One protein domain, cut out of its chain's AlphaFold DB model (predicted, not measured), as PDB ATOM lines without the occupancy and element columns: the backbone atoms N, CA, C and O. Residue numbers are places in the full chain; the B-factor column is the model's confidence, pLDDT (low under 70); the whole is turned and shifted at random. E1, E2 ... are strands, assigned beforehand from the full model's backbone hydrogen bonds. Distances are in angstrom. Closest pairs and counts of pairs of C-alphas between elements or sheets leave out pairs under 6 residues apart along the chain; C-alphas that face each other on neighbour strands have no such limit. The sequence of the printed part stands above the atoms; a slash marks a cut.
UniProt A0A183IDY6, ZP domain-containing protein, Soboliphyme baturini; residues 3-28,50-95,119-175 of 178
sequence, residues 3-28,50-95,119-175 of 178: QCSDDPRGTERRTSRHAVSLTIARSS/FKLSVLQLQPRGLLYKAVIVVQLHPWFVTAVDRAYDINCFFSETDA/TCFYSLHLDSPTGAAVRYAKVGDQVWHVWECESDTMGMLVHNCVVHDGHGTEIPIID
ATOM      1  N   GLN A   3      16.506 -26.550 -30.632       53.31
ATOM      2  CA  GLN A   3      17.150 -27.762 -30.134       53.31
ATOM      3  C   GLN A   3      18.646 -27.712 -30.457       53.31
ATOM      4  O   GLN A   3      19.020 -27.634 -31.622       53.31
ATOM      5  N   CYS A   4      19.484 -27.770 -29.423       67.94
ATOM      6  CA  CYS A   4      20.946 -27.817 -29.510       67.94
ATOM      7  C   CYS A   4      21.477 -29.080 -28.825       67.94
ATOM      8  O   CYS A   4      20.777 -29.666 -27.990       67.94
ATOM      9  N   SER A   5      22.698 -29.491 -29.172       60.53
ATOM     10  CA  SER A   5      23.402 -30.597 -28.519       60.53
ATOM     11  C   SER A   5      24.703 -30.113 -27.881       60.53
ATOM     12  O   SER A   5      25.426 -29.316 -28.469       60.53
ATOM     13  N   ASP A   6      25.007 -30.639 -26.693       57.38
ATOM     14  CA  ASP A   6      26.279 -30.424 -25.999       57.38
ATOM     15  C   ASP A   6      27.119 -31.705 -26.069       57.38
ATOM     16  O   ASP A   6      26.631 -32.791 -25.738       57.38
ATOM     17  N   ASP A   7      28.388 -31.602 -26.483       53.31
ATOM     18  CA  ASP A   7      29.335 -32.718 -26.368       53.31
ATOM     19  C   ASP A   7      30.216 -32.582 -25.109       53.31
ATOM     20  O   ASP A   7      31.108 -31.728 -25.054       53.31
ATOM     21  N   PRO A   8      30.052 -33.457 -24.099       51.41
ATOM     22  CA  PRO A   8      30.922 -33.457 -22.931       51.41
ATOM     23  C   PRO A   8      32.343 -33.979 -23.217       51.41
ATOM     24  O   PRO A   8      33.226 -33.766 -22.382       51.41
ATOM     25  N   ARG A   9      32.618 -34.633 -24.359       52.28
ATOM     26  CA  ARG A   9      33.857 -35.407 -24.609       52.28
ATOM     27  C   ARG A   9      34.829 -34.836 -25.655       52.28
ATOM     28  O   ARG A   9      35.899 -35.416 -25.829       52.28
ATOM     29  N   GLY A  10      34.541 -33.698 -26.287       47.38
ATOM     30  CA  GLY A  10      35.409 -33.115 -27.321       47.38
ATOM     31  C   GLY A  10      36.663 -32.396 -26.792       47.38
ATOM     32  O   GLY A  10      36.578 -31.582 -25.871       47.38
ATOM     33  N   THR A  11      37.820 -32.669 -27.403       47.41
ATOM     34  CA  THR A  11      39.157 -32.060 -27.189       47.41
ATOM     35  C   THR A  11      39.375 -30.732 -27.939       47.41
ATOM     36  O   THR A  11      40.507 -30.364 -28.250       47.41
ATOM     37  N   GLU A  12      38.306 -30.012 -28.270       55.78
ATOM     38  CA  GLU A  12      38.353 -28.803 -29.104       55.78
ATOM     39  C   GLU A  12      38.353 -27.507 -28.268       55.78
ATOM     40  O   GLU A  12      38.210 -27.558 -27.044       55.78
ATOM     41  N   ARG A  13      38.578 -26.339 -28.901       53.22
ATOM     42  CA  ARG A  13      38.675 -25.022 -28.231       53.22
ATOM     43  C   ARG A  13      37.371 -24.669 -27.505       53.22
ATOM     44  O   ARG A  13      36.484 -24.020 -28.044       53.22
ATOM     45  N   ARG A  14      37.298 -25.071 -26.246       63.88
ATOM     46  CA  ARG A  14      36.219 -24.762 -25.313       63.88
ATOM     47  C   ARG A  14      36.385 -23.339 -24.785       63.88
ATOM     48  O   ARG A  14      37.427 -23.015 -24.219       63.88
ATOM     49  N   THR A  15      35.370 -22.498 -24.953       62.41
ATOM     50  CA  THR A  15      35.311 -21.179 -24.306       62.41
ATOM     51  C   THR A  15      34.295 -21.222 -23.164       62.41
ATOM     52  O   THR A  15      33.351 -22.017 -23.172       62.41
ATOM     53  N   SER A  16      34.509 -20.393 -22.142       66.75
ATOM     54  CA  SER A  16      33.572 -20.240 -21.018       66.75
ATOM     55  C   SER A  16      32.309 -19.466 -21.410       66.75
ATOM     56  O   SER A  16      31.289 -19.558 -20.730       66.75
ATOM     57  N   ARG A  17      32.378 -18.726 -22.524       76.69
ATOM     58  CA  ARG A  17      31.300 -17.911 -23.077       76.69
ATOM     59  C   ARG A  17      31.235 -18.074 -24.590       76.69
ATOM     60  O   ARG A  17      32.221 -17.803 -25.281       76.69
ATOM     61  N   HIS A  18      30.068 -18.462 -25.090       77.50
ATOM     62  CA  HIS A  18      29.757 -18.559 -26.518       77.50
ATOM     63  C   HIS A  18      28.547 -17.696 -26.852       77.50
ATOM     64  O   HIS A  18      27.598 -17.628 -26.072       77.50
ATOM     65  N   ALA A  19      28.587 -17.023 -28.002       78.88
ATOM     66  CA  ALA A  19      27.501 -16.163 -28.445       78.88
ATOM     67  C   ALA A  19      27.298 -16.251 -29.960       78.88
ATOM     68  O   ALA A  19      28.242 -16.057 -30.725       78.88
ATOM     69  N   VAL A  20      26.056 -16.482 -30.380       78.50
ATOM     70  CA  VAL A  20      25.653 -16.567 -31.792       78.50
ATOM     71  C   VAL A  20      24.485 -15.622 -32.036       78.50
ATOM     72  O   VAL A  20      23.546 -15.578 -31.245       78.50
ATOM     73  N   SER A  21      24.529 -14.847 -33.121       77.44
ATOM     74  CA  SER A  21      23.446 -13.926 -33.474       77.44
ATOM     75  C   SER A  21      22.535 -14.504 -34.549       77.44
ATOM     76  O   SER A  21      23.024 -14.956 -35.584       77.44
ATOM     77  N   LEU A  22      21.226 -14.378 -34.357       69.38
ATOM     78  CA  LEU A  22      20.195 -14.719 -35.325       69.38
ATOM     79  C   LEU A  22      19.303 -13.500 -35.583       69.38
ATOM     80  O   LEU A  22      18.787 -12.873 -34.658       69.38
ATOM     81  N   THR A  23      19.088 -13.165 -36.854       65.56
ATOM     82  CA  THR A  23      18.105 -12.147 -37.238       65.56
ATOM     83  C   THR A  23      16.774 -12.817 -37.540       65.56
ATOM     84  O   THR A  23      16.694 -13.687 -38.409       65.56
ATOM     85  N   ILE A  24      15.704 -12.384 -36.869       60.84
ATOM     86  CA  ILE A  24      14.361 -12.929 -37.100       60.84
ATOM     87  C   ILE A  24      13.810 -12.348 -38.405       60.84
ATOM     88  O   ILE A  24      13.139 -11.316 -38.420       60.84
ATOM     89  N   ALA A  25      14.092 -12.999 -39.529       55.53
ATOM     90  CA  ALA A  25      13.525 -12.612 -40.813       55.53
ATOM     91  C   ALA A  25      12.058 -13.060 -40.924       55.53
ATOM     92  O   ALA A  25      11.692 -14.182 -40.574       55.53
ATOM     93  N   ARG A  26      11.203 -12.200 -41.491       52.19
ATOM     94  CA  ARG A  26       9.920 -12.633 -42.062       52.19
ATOM     95  C   ARG A  26      10.292 -13.428 -43.304       52.19
ATOM     96  O   ARG A  26      10.705 -12.836 -44.296       52.19
ATOM     97  N   SER A  27      10.207 -14.748 -43.249       51.88
ATOM     98  CA  SER A  27      10.430 -15.598 -44.412       51.88
ATOM     99  C   SER A  27       9.427 -15.239 -45.518       51.88
ATOM    100  O   SER A  27       8.281 -15.674 -45.528       51.88
ATOM    101  N   SER A  28       9.848 -14.419 -46.481       38.62
ATOM    102  CA  SER A  28       9.199 -14.329 -47.784       38.62
ATOM    103  C   SER A  28       9.990 -15.192 -48.753       38.62
ATOM    104  O   SER A  28      10.771 -14.657 -49.522       38.62
ATOM    105  N   PHE A  50       0.577 -37.356 -22.135       47.66
ATOM    106  CA  PHE A  50       1.775 -37.617 -21.359       47.66
ATOM    107  C   PHE A  50       2.603 -38.673 -22.089       47.66
ATOM    108  O   PHE A  50       2.371 -39.877 -21.960       47.66
ATOM    109  N   LYS A  51       3.570 -38.224 -22.893       51.75
ATOM    110  CA  LYS A  51       4.512 -39.119 -23.572       51.75
ATOM    111  C   LYS A  51       5.775 -39.256 -22.727       51.75
ATOM    112  O   LYS A  51       6.609 -38.354 -22.700       51.75
ATOM    113  N   LEU A  52       5.894 -40.391 -22.041       47.69
ATOM    114  CA  LEU A  52       7.092 -40.791 -21.308       47.69
ATOM    115  C   LEU A  52       7.940 -41.715 -22.187       47.69
ATOM    116  O   LEU A  52       7.477 -42.776 -22.602       47.69
ATOM    117  N   SER A  53       9.182 -41.326 -22.455       58.09
ATOM    118  CA  SER A  53      10.180 -42.169 -23.117       58.09
ATOM    119  C   SER A  53      11.324 -42.466 -22.155       58.09
ATOM    120  O   SER A  53      11.922 -41.545 -21.598       58.09
ATOM    121  N   VAL A  54      11.617 -43.754 -21.975       61.75
ATOM    122  CA  VAL A  54      12.737 -44.244 -21.169       61.75
ATOM    123  C   VAL A  54      13.831 -44.700 -22.121       61.75
ATOM    124  O   VAL A  54      13.608 -45.599 -22.932       61.75
ATOM    125  N   LEU A  55      15.000 -44.074 -22.031       66.12
ATOM    126  CA  LEU A  55      16.181 -44.467 -22.791       66.12
ATOM    127  C   LEU A  55      17.253 -44.959 -21.821       66.12
ATOM    128  O   LEU A  55      17.715 -44.213 -20.958       66.12
ATOM    129  N   GLN A  56      17.650 -46.222 -21.964       59.84
ATOM    130  CA  GLN A  56      18.779 -46.774 -21.226       59.84
ATOM    131  C   GLN A  56      20.066 -46.414 -21.965       59.84
ATOM    132  O   GLN A  56      20.269 -46.833 -23.105       59.84
ATOM    133  N   LEU A  57      20.913 -45.607 -21.330       58.94
ATOM    134  CA  LEU A  57      22.193 -45.175 -21.885       58.94
ATOM    135  C   LEU A  57      23.345 -45.954 -21.242       58.94
ATOM    136  O   LEU A  57      23.241 -46.460 -20.123       58.94
ATOM    137  N   GLN A  58      24.442 -46.063 -21.988       45.47
ATOM    138  CA  GLN A  58      25.723 -46.602 -21.538       45.47
ATOM    139  C   GLN A  58      26.673 -45.407 -21.291       45.47
ATOM    140  O   GLN A  58      26.843 -44.613 -22.221       45.47
ATOM    141  N   PRO A  59      27.312 -45.238 -20.109       56.50
ATOM    142  CA  PRO A  59      27.322 -46.115 -18.928       56.50
ATOM    143  C   PRO A  59      25.966 -46.151 -18.207       56.50
ATOM    144  O   PRO A  59      25.167 -45.243 -18.405       56.50
ATOM    145  N   ARG A  60      25.721 -47.207 -17.406       62.12
ATOM    146  CA  ARG A  60      24.407 -47.557 -16.827       62.12
ATOM    147  C   ARG A  60      23.692 -46.337 -16.238       62.12
ATOM    148  O   ARG A  60      24.014 -45.857 -15.153       62.12
ATOM    149  N   GLY A  61      22.705 -45.846 -16.972       64.31
ATOM    150  CA  GLY A  61      21.846 -44.766 -16.532       64.31
ATOM    151  C   GLY A  61      20.533 -44.763 -17.298       64.31
ATOM    152  O   GLY A  61      20.468 -45.134 -18.471       64.31
ATOM    153  N   LEU A  62      19.475 -44.369 -16.607       76.25
ATOM    154  CA  LEU A  62      18.131 -44.221 -17.137       76.25
ATOM    155  C   LEU A  62      17.895 -42.742 -17.430       76.25
ATOM    156  O   LEU A  62      17.858 -41.921 -16.514       76.25
ATOM    157  N   LEU A  63      17.724 -42.396 -18.703       72.50
ATOM    158  CA  LEU A  63      17.207 -41.091 -19.098       72.50
ATOM    159  C   LEU A  63      15.686 -41.179 -19.190       72.50
ATOM    160  O   LEU A  63      15.140 -41.864 -20.058       72.50
ATOM    161  N   TYR A  64      15.013 -40.463 -18.299       75.31
ATOM    162  CA  TYR A  64      13.585 -40.212 -18.373       75.31
ATOM    163  C   TYR A  64      13.360 -38.918 -19.134       75.31
ATOM    164  O   TYR A  64      13.779 -37.849 -18.690       75.31
ATOM    165  N   LYS A  65      12.674 -39.023 -20.268       70.31
ATOM    166  CA  LYS A  65      12.196 -37.874 -21.026       70.31
ATOM    167  C   LYS A  65      10.675 -37.843 -20.982       70.31
ATOM    168  O   LYS A  65      10.030 -38.817 -21.374       70.31
ATOM    169  N   ALA A  66      10.113 -36.748 -20.488       78.94
ATOM    170  CA  ALA A  66       8.677 -36.540 -20.372       78.94
ATOM    171  C   ALA A  66       8.304 -35.181 -20.958       78.94
ATOM    172  O   ALA A  66       8.843 -34.156 -20.550       78.94
ATOM    173  N   VAL A  67       7.348 -35.171 -21.883       77.56
ATOM    174  CA  VAL A  67       6.784 -33.927 -22.414       77.56
ATOM    175  C   VAL A  67       5.391 -33.743 -21.833       77.56
ATOM    176  O   VAL A  67       4.518 -34.586 -22.032       77.56
ATOM    177  N   ILE A  68       5.193 -32.649 -21.098       78.19
ATOM    178  CA  ILE A  68       3.903 -32.285 -20.508       78.19
ATOM    179  C   ILE A  68       3.314 -31.137 -21.314       78.19
ATOM    180  O   ILE A  68       3.866 -30.037 -21.326       78.19
ATOM    181  N   VAL A  69       2.172 -31.376 -21.955       76.69
ATOM    182  CA  VAL A  69       1.434 -30.351 -22.700       76.69
ATOM    183  C   VAL A  69       0.228 -29.905 -21.880       76.69
ATOM    184  O   VAL A  69      -0.709 -30.668 -21.661       76.69
ATOM    185  N   VAL A  70       0.250 -28.655 -21.420       79.50
ATOM    186  CA  VAL A  70      -0.850 -28.026 -20.682       79.50
ATOM    187  C   VAL A  70      -1.724 -27.267 -21.673       79.50
ATOM    188  O   VAL A  70      -1.349 -26.192 -22.143       79.50
ATOM    189  N   GLN A  71      -2.885 -27.846 -21.975       72.56
ATOM    190  CA  GLN A  71      -3.915 -27.238 -22.815       72.56
ATOM    191  C   GLN A  71      -4.953 -26.549 -21.930       72.56
ATOM    192  O   GLN A  71      -5.551 -27.189 -21.064       72.56
ATOM    193  N   LEU A  72      -5.174 -25.248 -22.131       74.25
ATOM    194  CA  LEU A  72      -6.184 -24.499 -21.372       74.25
ATOM    195  C   LEU A  72      -7.589 -24.659 -21.976       74.25
ATOM    196  O   LEU A  72      -8.588 -24.444 -21.290       74.25
ATOM    197  N   HIS A  73      -7.671 -25.063 -23.247       76.12
ATOM    198  CA  HIS A  73      -8.931 -25.314 -23.932       76.12
ATOM    199  C   HIS A  73      -9.127 -26.817 -24.226       76.12
ATOM    200  O   HIS A  73      -8.301 -27.416 -24.909       76.12
ATOM    201  N   PRO A  74     -10.247 -27.440 -23.807       62.69
ATOM    202  CA  PRO A  74     -10.435 -28.898 -23.854       62.69
ATOM    203  C   PRO A  74     -10.614 -29.516 -25.256       62.69
ATOM    204  O   PRO A  74     -10.847 -30.715 -25.367       62.69
ATOM    205  N   TRP A  75     -10.545 -28.716 -26.325       69.06
ATOM    206  CA  TRP A  75     -10.877 -29.157 -27.689       69.06
ATOM    207  C   TRP A  75      -9.869 -28.748 -28.764       69.06
ATOM    208  O   TRP A  75      -9.932 -29.279 -29.872       69.06
ATOM    209  N   PHE A  76      -8.987 -27.786 -28.494       65.19
ATOM    210  CA  PHE A  76      -8.038 -27.301 -29.492       65.19
ATOM    211  C   PHE A  76      -6.837 -26.641 -28.832       65.19
ATOM    212  O   PHE A  76      -6.971 -26.009 -27.786       65.19
ATOM    213  N   VAL A  77      -5.686 -26.759 -29.496       66.19
ATOM    214  CA  VAL A  77      -4.451 -26.114 -29.064       66.19
ATOM    215  C   VAL A  77      -4.526 -24.620 -29.365       66.19
ATOM    216  O   VAL A  77      -4.875 -24.216 -30.477       66.19
ATOM    217  N   THR A  78      -4.214 -23.793 -28.375       69.12
ATOM    218  CA  THR A  78      -4.235 -22.329 -28.469       69.12
ATOM    219  C   THR A  78      -2.839 -21.738 -28.321       69.12
ATOM    220  O   THR A  78      -1.927 -22.366 -27.796       69.12
ATOM    221  N   ALA A  79      -2.677 -20.476 -28.725       69.56
ATOM    222  CA  ALA A  79      -1.416 -19.748 -28.570       69.56
ATOM    223  C   ALA A  79      -0.976 -19.550 -27.103       69.56
ATOM    224  O   ALA A  79       0.147 -19.113 -26.863       69.56
ATOM    225  N   VAL A  80      -1.849 -19.833 -26.127       72.06
ATOM    226  CA  VAL A  80      -1.534 -19.743 -24.692       72.06
ATOM    227  C   VAL A  80      -1.163 -21.088 -24.065       72.06
ATOM    228  O   VAL A  80      -0.744 -21.107 -22.905       72.06
ATOM    229  N   ASP A  81      -1.288 -22.192 -24.805       73.00
ATOM    230  CA  ASP A  81      -0.918 -23.518 -24.315       73.00
ATOM    231  C   ASP A  81       0.600 -23.637 -24.165       73.00
ATOM    232  O   ASP A  81       1.379 -23.012 -24.890       73.00
ATOM    233  N   ARG A  82       1.037 -24.435 -23.189       68.50
ATOM    234  CA  ARG A  82       2.458 -24.567 -22.842       68.50
ATOM    235  C   ARG A  82       2.883 -26.021 -22.887       68.50
ATOM    236  O   ARG A  82       2.202 -26.877 -22.335       68.50
ATOM    237  N   ALA A  83       4.032 -26.281 -23.500       77.50
ATOM    238  CA  ALA A  83       4.681 -27.583 -23.478       77.50
ATOM    239  C   ALA A  83       5.974 -27.496 -22.663       77.50
ATOM    240  O   ALA A  83       6.778 -26.585 -22.865       77.50
ATOM    241  N   TYR A  84       6.159 -28.440 -21.749       72.69
ATOM    242  CA  TYR A  84       7.333 -28.557 -20.894       72.69
ATOM    243  C   TYR A  84       8.070 -29.849 -21.248       72.69
ATOM    244  O   TYR A  84       7.496 -30.926 -21.102       72.69
ATOM    245  N   ASP A  85       9.314 -29.741 -21.724       73.00
ATOM    246  CA  ASP A  85      10.201 -30.886 -21.976       73.00
ATOM    247  C   ASP A  85      11.085 -31.126 -20.743       73.00
ATOM    248  O   ASP A  85      11.912 -30.287 -20.381       73.00
ATOM    249  N   ILE A  86      10.865 -32.250 -20.064       78.50
ATOM    250  CA  ILE A  86      11.558 -32.646 -18.839       78.50
ATOM    251  C   ILE A  86      12.511 -33.787 -19.178       78.50
ATOM    252  O   ILE A  86      12.074 -34.860 -19.594       78.50
ATOM    253  N   ASN A  87      13.806 -33.576 -18.933       75.44
ATOM    254  CA  ASN A  87      14.856 -34.574 -19.119       75.44
ATOM    255  C   ASN A  87      15.559 -34.835 -17.782       75.44
ATOM    256  O   ASN A  87      16.212 -33.949 -17.234       75.44
ATOM    257  N   CYS A  88      15.429 -36.047 -17.251       70.94
ATOM    258  CA  CYS A  88      16.059 -36.465 -16.001       70.94
ATOM    259  C   CYS A  88      16.969 -37.663 -16.258       70.94
ATOM    260  O   CYS A  88      16.504 -38.704 -16.715       70.94
ATOM    261  N   PHE A  89      18.253 -37.539 -15.934       74.75
ATOM    262  CA  PHE A  89      19.211 -38.633 -16.044       74.75
ATOM    263  C   PHE A  89      19.501 -39.226 -14.663       74.75
ATOM    264  O   PHE A  89      19.994 -38.533 -13.776       74.75
ATOM    265  N   PHE A  90      19.202 -40.510 -14.491       75.00
ATOM    266  CA  PHE A  90      19.495 -41.280 -13.287       75.00
ATOM    267  C   PHE A  90      20.617 -42.258 -13.596       75.00
ATOM    268  O   PHE A  90      20.388 -43.285 -14.229       75.00
ATOM    269  N   SER A  91      21.833 -41.960 -13.155       74.62
ATOM    270  CA  SER A  91      22.933 -42.922 -13.202       74.62
ATOM    271  C   SER A  91      22.732 -43.992 -12.131       74.62
ATOM    272  O   SER A  91      22.622 -43.662 -10.949       74.62
ATOM    273  N   GLU A  92      22.731 -45.264 -12.521       58.56
ATOM    274  CA  GLU A  92      22.820 -46.357 -11.559       58.56
ATOM    275  C   GLU A  92      24.280 -46.444 -11.102       58.56
ATOM    276  O   GLU A  92      25.167 -46.848 -11.856       58.56
ATOM    277  N   THR A  93      24.560 -46.015  -9.872       56.78
ATOM    278  CA  THR A  93      25.839 -46.332  -9.239       56.78
ATOM    279  C   THR A  93      25.797 -47.804  -8.860       56.78
ATOM    280  O   THR A  93      25.068 -48.172  -7.940       56.78
ATOM    281  N   ASP A  94      26.561 -48.640  -9.562       53.19
ATOM    282  CA  ASP A  94      26.768 -50.044  -9.198       53.19
ATOM    283  C   ASP A  94      27.595 -50.087  -7.899       53.19
ATOM    284  O   ASP A  94      28.813 -50.267  -7.894       53.19
ATOM    285  N   ALA A  95      26.951 -49.795  -6.769       50.88
ATOM    286  CA  ALA A  95      27.529 -49.970  -5.450       50.88
ATOM    287  C   ALA A  95      27.404 -51.454  -5.102       50.88
ATOM    288  O   ALA A  95      26.473 -51.880  -4.421       50.88
ATOM    289  N   THR A 119      28.316 -26.101 -14.397       77.69
ATOM    290  CA  THR A 119      26.956 -25.606 -14.630       77.69
ATOM    291  C   THR A 119      26.989 -24.532 -15.711       77.69
ATOM    292  O   THR A 119      27.800 -23.607 -15.628       77.69
ATOM    293  N   CYS A 120      26.107 -24.637 -16.707       76.12
ATOM    294  CA  CYS A 120      26.026 -23.686 -17.812       76.12
ATOM    295  C   CYS A 120      24.606 -23.124 -17.976       76.12
ATOM    296  O   CYS A 120      23.617 -23.803 -17.693       76.12
ATOM    297  N   PHE A 121      24.513 -21.876 -18.428       81.19
ATOM    298  CA  PHE A 121      23.288 -21.091 -18.531       81.19
ATOM    299  C   PHE A 121      23.093 -20.586 -19.955       81.19
ATOM    300  O   PHE A 121      24.060 -20.269 -20.640       81.19
ATOM    301  N   TYR A 122      21.832 -20.483 -20.367       82.12
ATOM    302  CA  TYR A 122      21.425 -19.972 -21.671       82.12
ATOM    303  C   TYR A 122      20.554 -18.725 -21.514       82.12
ATOM    304  O   TYR A 122      19.607 -18.720 -20.717       82.12
ATOM    305  N   SER A 123      20.839 -17.688 -22.299       79.06
ATOM    306  CA  SER A 123      20.081 -16.437 -22.326       79.06
ATOM    307  C   SER A 123      19.969 -15.851 -23.736       79.06
ATOM    308  O   SER A 123      20.786 -16.104 -24.619       79.06
ATOM    309  N   LEU A 124      18.930 -15.036 -23.936       84.12
ATOM    310  CA  LEU A 124      18.703 -14.271 -25.161       84.12
ATOM    311  C   LEU A 124      18.959 -12.792 -24.897       84.12
ATOM    312  O   LEU A 124      18.417 -12.250 -23.934       84.12
ATOM    313  N   HIS A 125      19.727 -12.131 -25.759       85.69
ATOM    314  CA  HIS A 125      20.056 -10.709 -25.655       85.69
ATOM    315  C   HIS A 125      19.705  -9.971 -26.953       85.69
ATOM    316  O   HIS A 125      19.819 -10.536 -28.035       85.69
ATOM    317  N   LEU A 126      19.273  -8.711 -26.869       84.19
ATOM    318  CA  LEU A 126      19.080  -7.863 -28.054       84.19
ATOM    319  C   LEU A 126      20.352  -7.100 -28.407       84.19
ATOM    320  O   LEU A 126      21.068  -6.655 -27.510       84.19
ATOM    321  N   ASP A 127      20.571  -6.906 -29.710       85.19
ATOM    322  CA  ASP A 127      21.603  -6.065 -30.339       85.19
ATOM    323  C   ASP A 127      23.061  -6.499 -30.090       85.19
ATOM    324  O   ASP A 127      23.887  -6.434 -31.002       85.19
ATOM    325  N   SER A 128      23.401  -7.004 -28.900       89.69
ATOM    326  CA  SER A 128      24.736  -7.495 -28.547       89.69
ATOM    327  C   SER A 128      24.710  -8.686 -27.567       89.69
ATOM    328  O   SER A 128      23.737  -8.853 -26.830       89.69
ATOM    329  N   PRO A 129      25.805  -9.473 -27.461       86.06
ATOM    330  CA  PRO A 129      25.950 -10.564 -26.478       86.06
ATOM    331  C   PRO A 129      25.921 -10.129 -25.004       86.06
ATOM    332  O   PRO A 129      25.877 -10.954 -24.093       86.06
ATOM    333  N   THR A 130      26.055  -8.832 -24.739       90.88
ATOM    334  CA  THR A 130      25.972  -8.235 -23.396       90.88
ATOM    335  C   THR A 130      24.783  -7.288 -23.284       90.88
ATOM    336  O   THR A 130      24.701  -6.515 -22.331       90.88
ATOM    337  N   GLY A 131      23.888  -7.311 -24.273       86.50
ATOM    338  CA  GLY A 131      22.727  -6.440 -24.356       86.50
ATOM    339  C   GLY A 131      21.662  -6.787 -23.323       86.50
ATOM    340  O   GLY A 131      21.855  -7.628 -22.444       86.50
ATOM    341  N   ALA A 132      20.506  -6.139 -23.429       87.44
ATOM    342  CA  ALA A 132      19.391  -6.420 -22.535       87.44
ATOM    343  C   ALA A 132      18.898  -7.860 -22.732       87.44
ATOM    344  O   ALA A 132      18.593  -8.260 -23.859       87.44
ATOM    345  N   ALA A 133      18.797  -8.615 -21.635       84.25
ATOM    346  CA  ALA A 133      18.228  -9.952 -21.665       84.25
ATOM    347  C   ALA A 133      16.729  -9.874 -21.979       84.25
ATOM    348  O   ALA A 133      15.979  -9.136 -21.332       84.25
ATOM    349  N   VAL A 134      16.283 -10.644 -22.965       79.25
ATOM    350  CA  VAL A 134      14.898 -10.644 -23.435       79.25
ATOM    351  C   VAL A 134      14.288 -12.031 -23.384       79.25
ATOM    352  O   VAL A 134      14.966 -13.049 -23.418       79.25
ATOM    353  N   ARG A 135      12.960 -12.071 -23.300       75.94
ATOM    354  CA  ARG A 135      12.187 -13.318 -23.416       75.94
ATOM    355  C   ARG A 135      11.457 -13.428 -24.752       75.94
ATOM    356  O   ARG A 135      11.003 -14.508 -25.107       75.94
ATOM    357  N   TYR A 136      11.329 -12.308 -25.458       74.00
ATOM    358  CA  TYR A 136      10.602 -12.183 -26.713       74.00
ATOM    359  C   TYR A 136      11.323 -11.176 -27.603       74.00
ATOM    360  O   TYR A 136      11.830 -10.171 -27.105       74.00
ATOM    361  N   ALA A 137      11.310 -11.429 -28.905       74.00
ATOM    362  CA  ALA A 137      11.860 -10.547 -29.922       74.00
ATOM    363  C   ALA A 137      10.884 -10.444 -31.098       74.00
ATOM    364  O   ALA A 137      10.061 -11.338 -31.328       74.00
ATOM    365  N   LYS A 138      10.928  -9.323 -31.811       76.06
ATOM    366  CA  LYS A 138      10.094  -9.054 -32.980       76.06
ATOM    367  C   LYS A 138      10.827  -9.458 -34.253       76.06
ATOM    368  O   LYS A 138      12.043  -9.578 -34.308       76.06
ATOM    369  N   VAL A 139      10.052  -9.635 -35.317       79.38
ATOM    370  CA  VAL A 139      10.614  -9.788 -36.659       79.38
ATOM    371  C   VAL A 139      11.425  -8.540 -37.008       79.38
ATOM    372  O   VAL A 139      10.893  -7.432 -36.947       79.38
ATOM    373  N   GLY A 140      12.663  -8.749 -37.444       75.62
ATOM    374  CA  GLY A 140      13.641  -7.710 -37.749       75.62
ATOM    375  C   GLY A 140      14.653  -7.490 -36.628       75.62
ATOM    376  O   GLY A 140      15.717  -6.944 -36.903       75.62
ATOM    377  N   ASP A 141      14.367  -7.958 -35.410       77.94
ATOM    378  CA  ASP A 141      15.299  -7.846 -34.293       77.94
ATOM    379  C   ASP A 141      16.475  -8.818 -34.490       77.94
ATOM    380  O   ASP A 141      16.304  -9.957 -34.951       77.94
ATOM    381  N   GLN A 142      17.677  -8.361 -34.131       80.12
ATOM    382  CA  GLN A 142      18.859  -9.209 -34.025       80.12
ATOM    383  C   GLN A 142      18.960  -9.728 -32.593       80.12
ATOM    384  O   GLN A 142      19.193  -8.966 -31.650       80.12
ATOM    385  N   VAL A 143      18.777 -11.036 -32.441       84.44
ATOM    386  CA  VAL A 143      18.812 -11.721 -31.154       84.44
ATOM    387  C   VAL A 143      20.122 -12.479 -31.027       84.44
ATOM    388  O   VAL A 143      20.540 -13.182 -31.940       84.44
ATOM    389  N   TRP A 144      20.768 -12.339 -29.882       84.94
ATOM    390  CA  TRP A 144      21.970 -13.056 -29.507       84.94
ATOM    391  C   TRP A 144      21.622 -14.179 -28.545       84.94
ATOM    392  O   TRP A 144      21.079 -13.941 -27.469       84.94
ATOM    393  N   HIS A 145      21.968 -15.391 -28.940       83.81
ATOM    394  CA  HIS A 145      21.931 -16.585 -28.118       83.81
ATOM    395  C   HIS A 145      23.263 -16.668 -27.388       83.81
ATOM    396  O   HIS A 145      24.311 -16.702 -28.033       83.81
ATOM    397  N   VAL A 146      23.226 -16.626 -26.060       84.25
ATOM    398  CA  VAL A 146      24.420 -16.572 -25.218       84.25
ATOM    399  C   VAL A 146      24.411 -17.771 -24.287       84.25
ATOM    400  O   VAL A 146      23.420 -18.021 -23.601       84.25
ATOM    401  N   TRP A 147      25.525 -18.494 -24.266       85.19
ATOM    402  CA  TRP A 147      25.759 -19.588 -23.343       85.19
ATOM    403  C   TRP A 147      26.987 -19.297 -22.479       85.19
ATOM    404  O   TRP A 147      28.053 -18.942 -22.989       85.19
ATOM    405  N   GLU A 148      26.837 -19.450 -21.165       81.62
ATOM    406  CA  GLU A 148      27.869 -19.156 -20.163       81.62
ATOM    407  C   GLU A 148      28.027 -20.330 -19.192       81.62
ATOM    408  O   GLU A 148      27.035 -20.777 -18.623       81.62
ATOM    409  N   CYS A 149      29.250 -20.824 -18.980       81.31
ATOM    410  CA  CYS A 149      29.549 -21.807 -17.928       81.31
ATOM    411  C   CYS A 149      30.308 -21.164 -16.767       81.31
ATOM    412  O   CYS A 149      31.219 -20.363 -16.973       81.31
ATOM    413  N   GLU A 150      30.016 -21.614 -15.548       80.50
ATOM    414  CA  GLU A 150      30.764 -21.242 -14.345       80.50
ATOM    415  C   GLU A 150      31.991 -22.158 -14.168       80.50
ATOM    416  O   GLU A 150      32.000 -23.082 -13.352       80.50
ATOM    417  N   SER A 151      33.019 -21.966 -15.001       74.12
ATOM    418  CA  SER A 151      34.305 -22.666 -14.876       74.12
ATOM    419  C   SER A 151      35.439 -21.965 -15.623       74.12
ATOM    420  O   SER A 151      35.275 -21.534 -16.762       74.12
ATOM    421  N   ASP A 152      36.614 -21.924 -14.989       71.06
ATOM    422  CA  ASP A 152      37.851 -21.382 -15.572       71.06
ATOM    423  C   ASP A 152      38.713 -22.458 -16.258       71.06
ATOM    424  O   ASP A 152      39.656 -22.145 -16.984       71.06
ATOM    425  N   THR A 153      38.422 -23.738 -16.009       68.69
ATOM    426  CA  THR A 153      39.221 -24.883 -16.485       68.69
ATOM    427  C   THR A 153      38.510 -25.711 -17.548       68.69
ATOM    428  O   THR A 153      39.158 -26.429 -18.309       68.69
ATOM    429  N   MET A 154      37.185 -25.606 -17.617       66.81
ATOM    430  CA  MET A 154      36.323 -26.325 -18.540       66.81
ATOM    431  C   MET A 154      35.461 -25.303 -19.282       66.81
ATOM    432  O   MET A 154      34.928 -24.379 -18.678       66.81
ATOM    433  N   GLY A 155      35.290 -25.475 -20.587       69.31
ATOM    434  CA  GLY A 155      34.330 -24.687 -21.358       69.31
ATOM    435  C   GLY A 155      33.371 -25.584 -22.127       69.31
ATOM    436  O   GLY A 155      33.467 -26.818 -22.077       69.31
ATOM    437  N   MET A 156      32.463 -24.943 -22.846       73.94
ATOM    438  CA  MET A 156      31.443 -25.613 -23.646       73.94
ATOM    439  C   MET A 156      31.778 -25.534 -25.138       73.94
ATOM    440  O   MET A 156      32.537 -24.665 -25.581       73.94
ATOM    441  N   LEU A 157      31.187 -26.447 -25.898       75.94
ATOM    442  CA  LEU A 157      31.093 -26.396 -27.348       75.94
ATOM    443  C   LEU A 157      29.638 -26.688 -27.695       75.94
ATOM    444  O   LEU A 157      29.158 -27.796 -27.450       75.94
ATOM    445  N   VAL A 158      28.958 -25.682 -28.231       76.56
ATOM    446  CA  VAL A 158      27.585 -25.818 -28.706       76.56
ATOM    447  C   VAL A 158      27.655 -26.264 -30.158       76.56
ATOM    448  O   VAL A 158      28.337 -25.619 -30.945       76.56
ATOM    449  N   HIS A 159      26.962 -27.343 -30.517       77.62
ATOM    450  CA  HIS A 159      26.906 -27.825 -31.896       77.62
ATOM    451  C   HIS A 159      25.501 -28.291 -32.275       77.62
ATOM    452  O   HIS A 159      24.635 -28.550 -31.430       77.62
ATOM    453  N   ASN A 160      25.289 -28.388 -33.583       74.19
ATOM    454  CA  ASN A 160      24.111 -28.975 -34.204       74.19
ATOM    455  C   ASN A 160      22.794 -28.338 -33.718       74.19
ATOM    456  O   ASN A 160      21.833 -29.035 -33.380       74.19
ATOM    457  N   CYS A 161      22.768 -27.003 -33.653       75.56
ATOM    458  CA  CYS A 161      21.584 -26.252 -33.253       75.56
ATOM    459  C   CYS A 161      20.649 -26.027 -34.431       75.56
ATOM    460  O   CYS A 161      21.052 -25.509 -35.476       75.56
ATOM    461  N   VAL A 162      19.376 -26.339 -34.220       75.62
ATOM    462  CA  VAL A 162      18.312 -26.184 -35.210       75.62
ATOM    463  C   VAL A 162      17.119 -25.435 -34.622       75.62
ATOM    464  O   VAL A 162      16.732 -25.624 -33.465       75.62
ATOM    465  N   VAL A 163      16.515 -24.582 -35.446       76.69
ATOM    466  CA  VAL A 163      15.273 -23.873 -35.135       76.69
ATOM    467  C   VAL A 163      14.118 -24.561 -35.852       76.69
ATOM    468  O   VAL A 163      14.142 -24.707 -37.073       76.69
ATOM    469  N   HIS A 164      13.085 -24.933 -35.098       73.44
ATOM    470  CA  HIS A 164      11.858 -25.527 -35.624       73.44
ATOM    471  C   HIS A 164      10.728 -24.494 -35.699       73.44
ATOM    472  O   HIS A 164      10.397 -23.850 -34.690       73.44
ATOM    473  N   ASP A 165      10.081 -24.407 -36.863       70.62
ATOM    474  CA  ASP A 165       8.924 -23.535 -37.128       70.62
ATOM    475  C   ASP A 165       7.577 -24.108 -36.637       70.62
ATOM    476  O   ASP A 165       6.546 -23.445 -36.718       70.62
ATOM    477  N   GLY A 166       7.574 -25.343 -36.122       63.41
ATOM    478  CA  GLY A 166       6.368 -26.056 -35.680       63.41
ATOM    479  C   GLY A 166       5.550 -26.694 -36.813       63.41
ATOM    480  O   GLY A 166       4.602 -27.423 -36.534       63.41
ATOM    481  N   HIS A 167       5.935 -26.480 -38.072       71.38
ATOM    482  CA  HIS A 167       5.334 -27.067 -39.273       71.38
ATOM    483  C   HIS A 167       6.231 -28.128 -39.933       71.38
ATOM    484  O   HIS A 167       5.897 -28.636 -41.004       71.38
ATOM    485  N   GLY A 168       7.331 -28.501 -39.272       69.31
ATOM    486  CA  GLY A 168       8.270 -29.528 -39.723       69.31
ATOM    487  C   GLY A 168       9.444 -28.982 -40.533       69.31
ATOM    488  O   GLY A 168      10.219 -29.774 -41.064       69.31
ATOM    489  N   THR A 169       9.593 -27.658 -40.629       71.38
ATOM    490  CA  THR A 169      10.787 -27.039 -41.211       71.38
ATOM    491  C   THR A 169      11.825 -26.831 -40.118       71.38
ATOM    492  O   THR A 169      11.530 -26.260 -39.064       71.38
ATOM    493  N   GLU A 170      13.050 -27.268 -40.394       74.38
ATOM    494  CA  GLU A 170      14.204 -27.103 -39.516       74.38
ATOM    495  C   GLU A 170      15.231 -26.212 -40.204       74.38
ATOM    496  O   GLU A 170      15.544 -26.401 -41.382       74.38
ATOM    497  N   ILE A 171      15.739 -25.222 -39.477       75.62
ATOM    498  CA  ILE A 171      16.753 -24.298 -39.978       75.62
ATOM    499  C   ILE A 171      17.991 -24.449 -39.092       75.62
ATOM    500  O   ILE A 171      17.907 -24.117 -37.906       75.62
ATOM    501  N   PRO A 172      19.121 -24.956 -39.620       73.81
ATOM    502  CA  PRO A 172      20.353 -25.055 -38.852       73.81
ATOM    503  C   PRO A 172      20.931 -23.661 -38.602       73.81
ATOM    504  O   PRO A 172      21.031 -22.849 -39.522       73.81
ATOM    505  N   ILE A 173      21.302 -23.401 -37.351       79.62
ATOM    506  CA  ILE A 173      21.927 -22.148 -36.903       79.62
ATOM    507  C   ILE A 173      23.359 -22.352 -36.396       79.62
ATOM    508  O   ILE A 173      24.141 -21.409 -36.432       79.62
ATOM    509  N   ILE A 174      23.705 -23.569 -35.966       77.06
ATOM    510  CA  ILE A 174      25.062 -23.988 -35.580       77.06
ATOM    511  C   ILE A 174      25.282 -25.379 -36.172       77.06
ATOM    512  O   ILE A 174      24.396 -26.233 -36.060       77.06
ATOM    513  N   ASP A 175      26.418 -25.599 -36.831       73.31
ATOM    514  CA  ASP A 175      26.703 -26.867 -37.503       73.31
ATOM    515  C   ASP A 175      27.294 -27.917 -36.542       73.31
ATOM    516  O   ASP A 175      27.378 -27.705 -35.333       73.31
TER     517      ASP A 175
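AT A GLANCE: This is residues 3 to 28, 50 to 95 and 119 to 175 of the 178 residues of the protein "ZP domain-containing protein" of Soboliphyme baturini (UniProt A0A183IDY6). A long antiparallel sheet of three strands, E3, E4 and E5, makes a separate slab, with its strands apart from those of the other two sheets. On the other side of an open gap lie two smaller three-stranded sheets, E2 E7 E6 and E1 E8 E9, which come near each other only sparsely, through E2. The printed part has 129 residues, with no named helix and nine strands, E1 to E9 in order along the chain; the class is all strand, and 65 residues are in strands. The sheets run E3 E4 E5, E2 E7 E6 and E1 E8 E9, each antiparallel. The whole is loose, with a radius of gyration of the C-alphas of 18.0 A, and flat, spanning 55 by 46 by 24 A.

IN THESE COORDINATES: E3 is residues 51 to 57, 18.8 A long. E4, residues 61 to 70, is 28.5 A long, and E5, residues 82 to 91, is 29.1 A; C-alpha 91 is at (22.933, -42.922, -13.202). E2 is residues 17 to 23, 20.2 A; E6 is residues 120 to 126, 20.1 A; E7 is residues 142 to 149, 23.1 A. E1 is residues 3 to 6, and begins with C-alpha 3 at (17.150, -27.762, -30.134). E8 is residues 158 to 164, 17.2 A, and E9 is residues 170 to 174, with C-alpha 174 at (25.062, -23.988, -35.580).

HOW THE PARTS SIT: E3, E4 and E5 form a meander, each strand the antiparallel neighbour of the one before; E3 and E4 are a hairpin, and so are E4 and E5. N 55 and O 63 are 3.0 A apart, and N 66 and O 86 are 2.9 A apart, within hydrogen-bond range. This sheet is twisted, with C-alphas up to 4.1 A off its best plane. E7 is the inner strand between E2 and E6: N 20 and O 145 are 2.9 A apart, and N 123 and O 146 are 2.9 A apart. E8 is the inner strand between E1 and E9: N 3 and O 162 are 3.0 A apart, and N 163 and O 171 are 2.9 A apart. The closest C-alphas of E2 and E8 are those of His 18 and Val 158, 7.9 A apart; those of E2 and E9 are Leu 22 and Ile 173, 7.8 A apart. E7 and E8 are only just apart, at 8.4 A.

THE WHOLE: The two C-alphas farthest apart are those of Ser 28 and Ala 95, 58.3 A. Residues 29 to 49 and 96 to 118 are cut out; the gaps between C-alphas are 36.0 A and 26.0 A. The links E4 to E5 and E6 to E7 are long. The mean pLDDT of the printed part is 70.7, and 49 residues are under 70, among them 3 to 16 and 50 to 61.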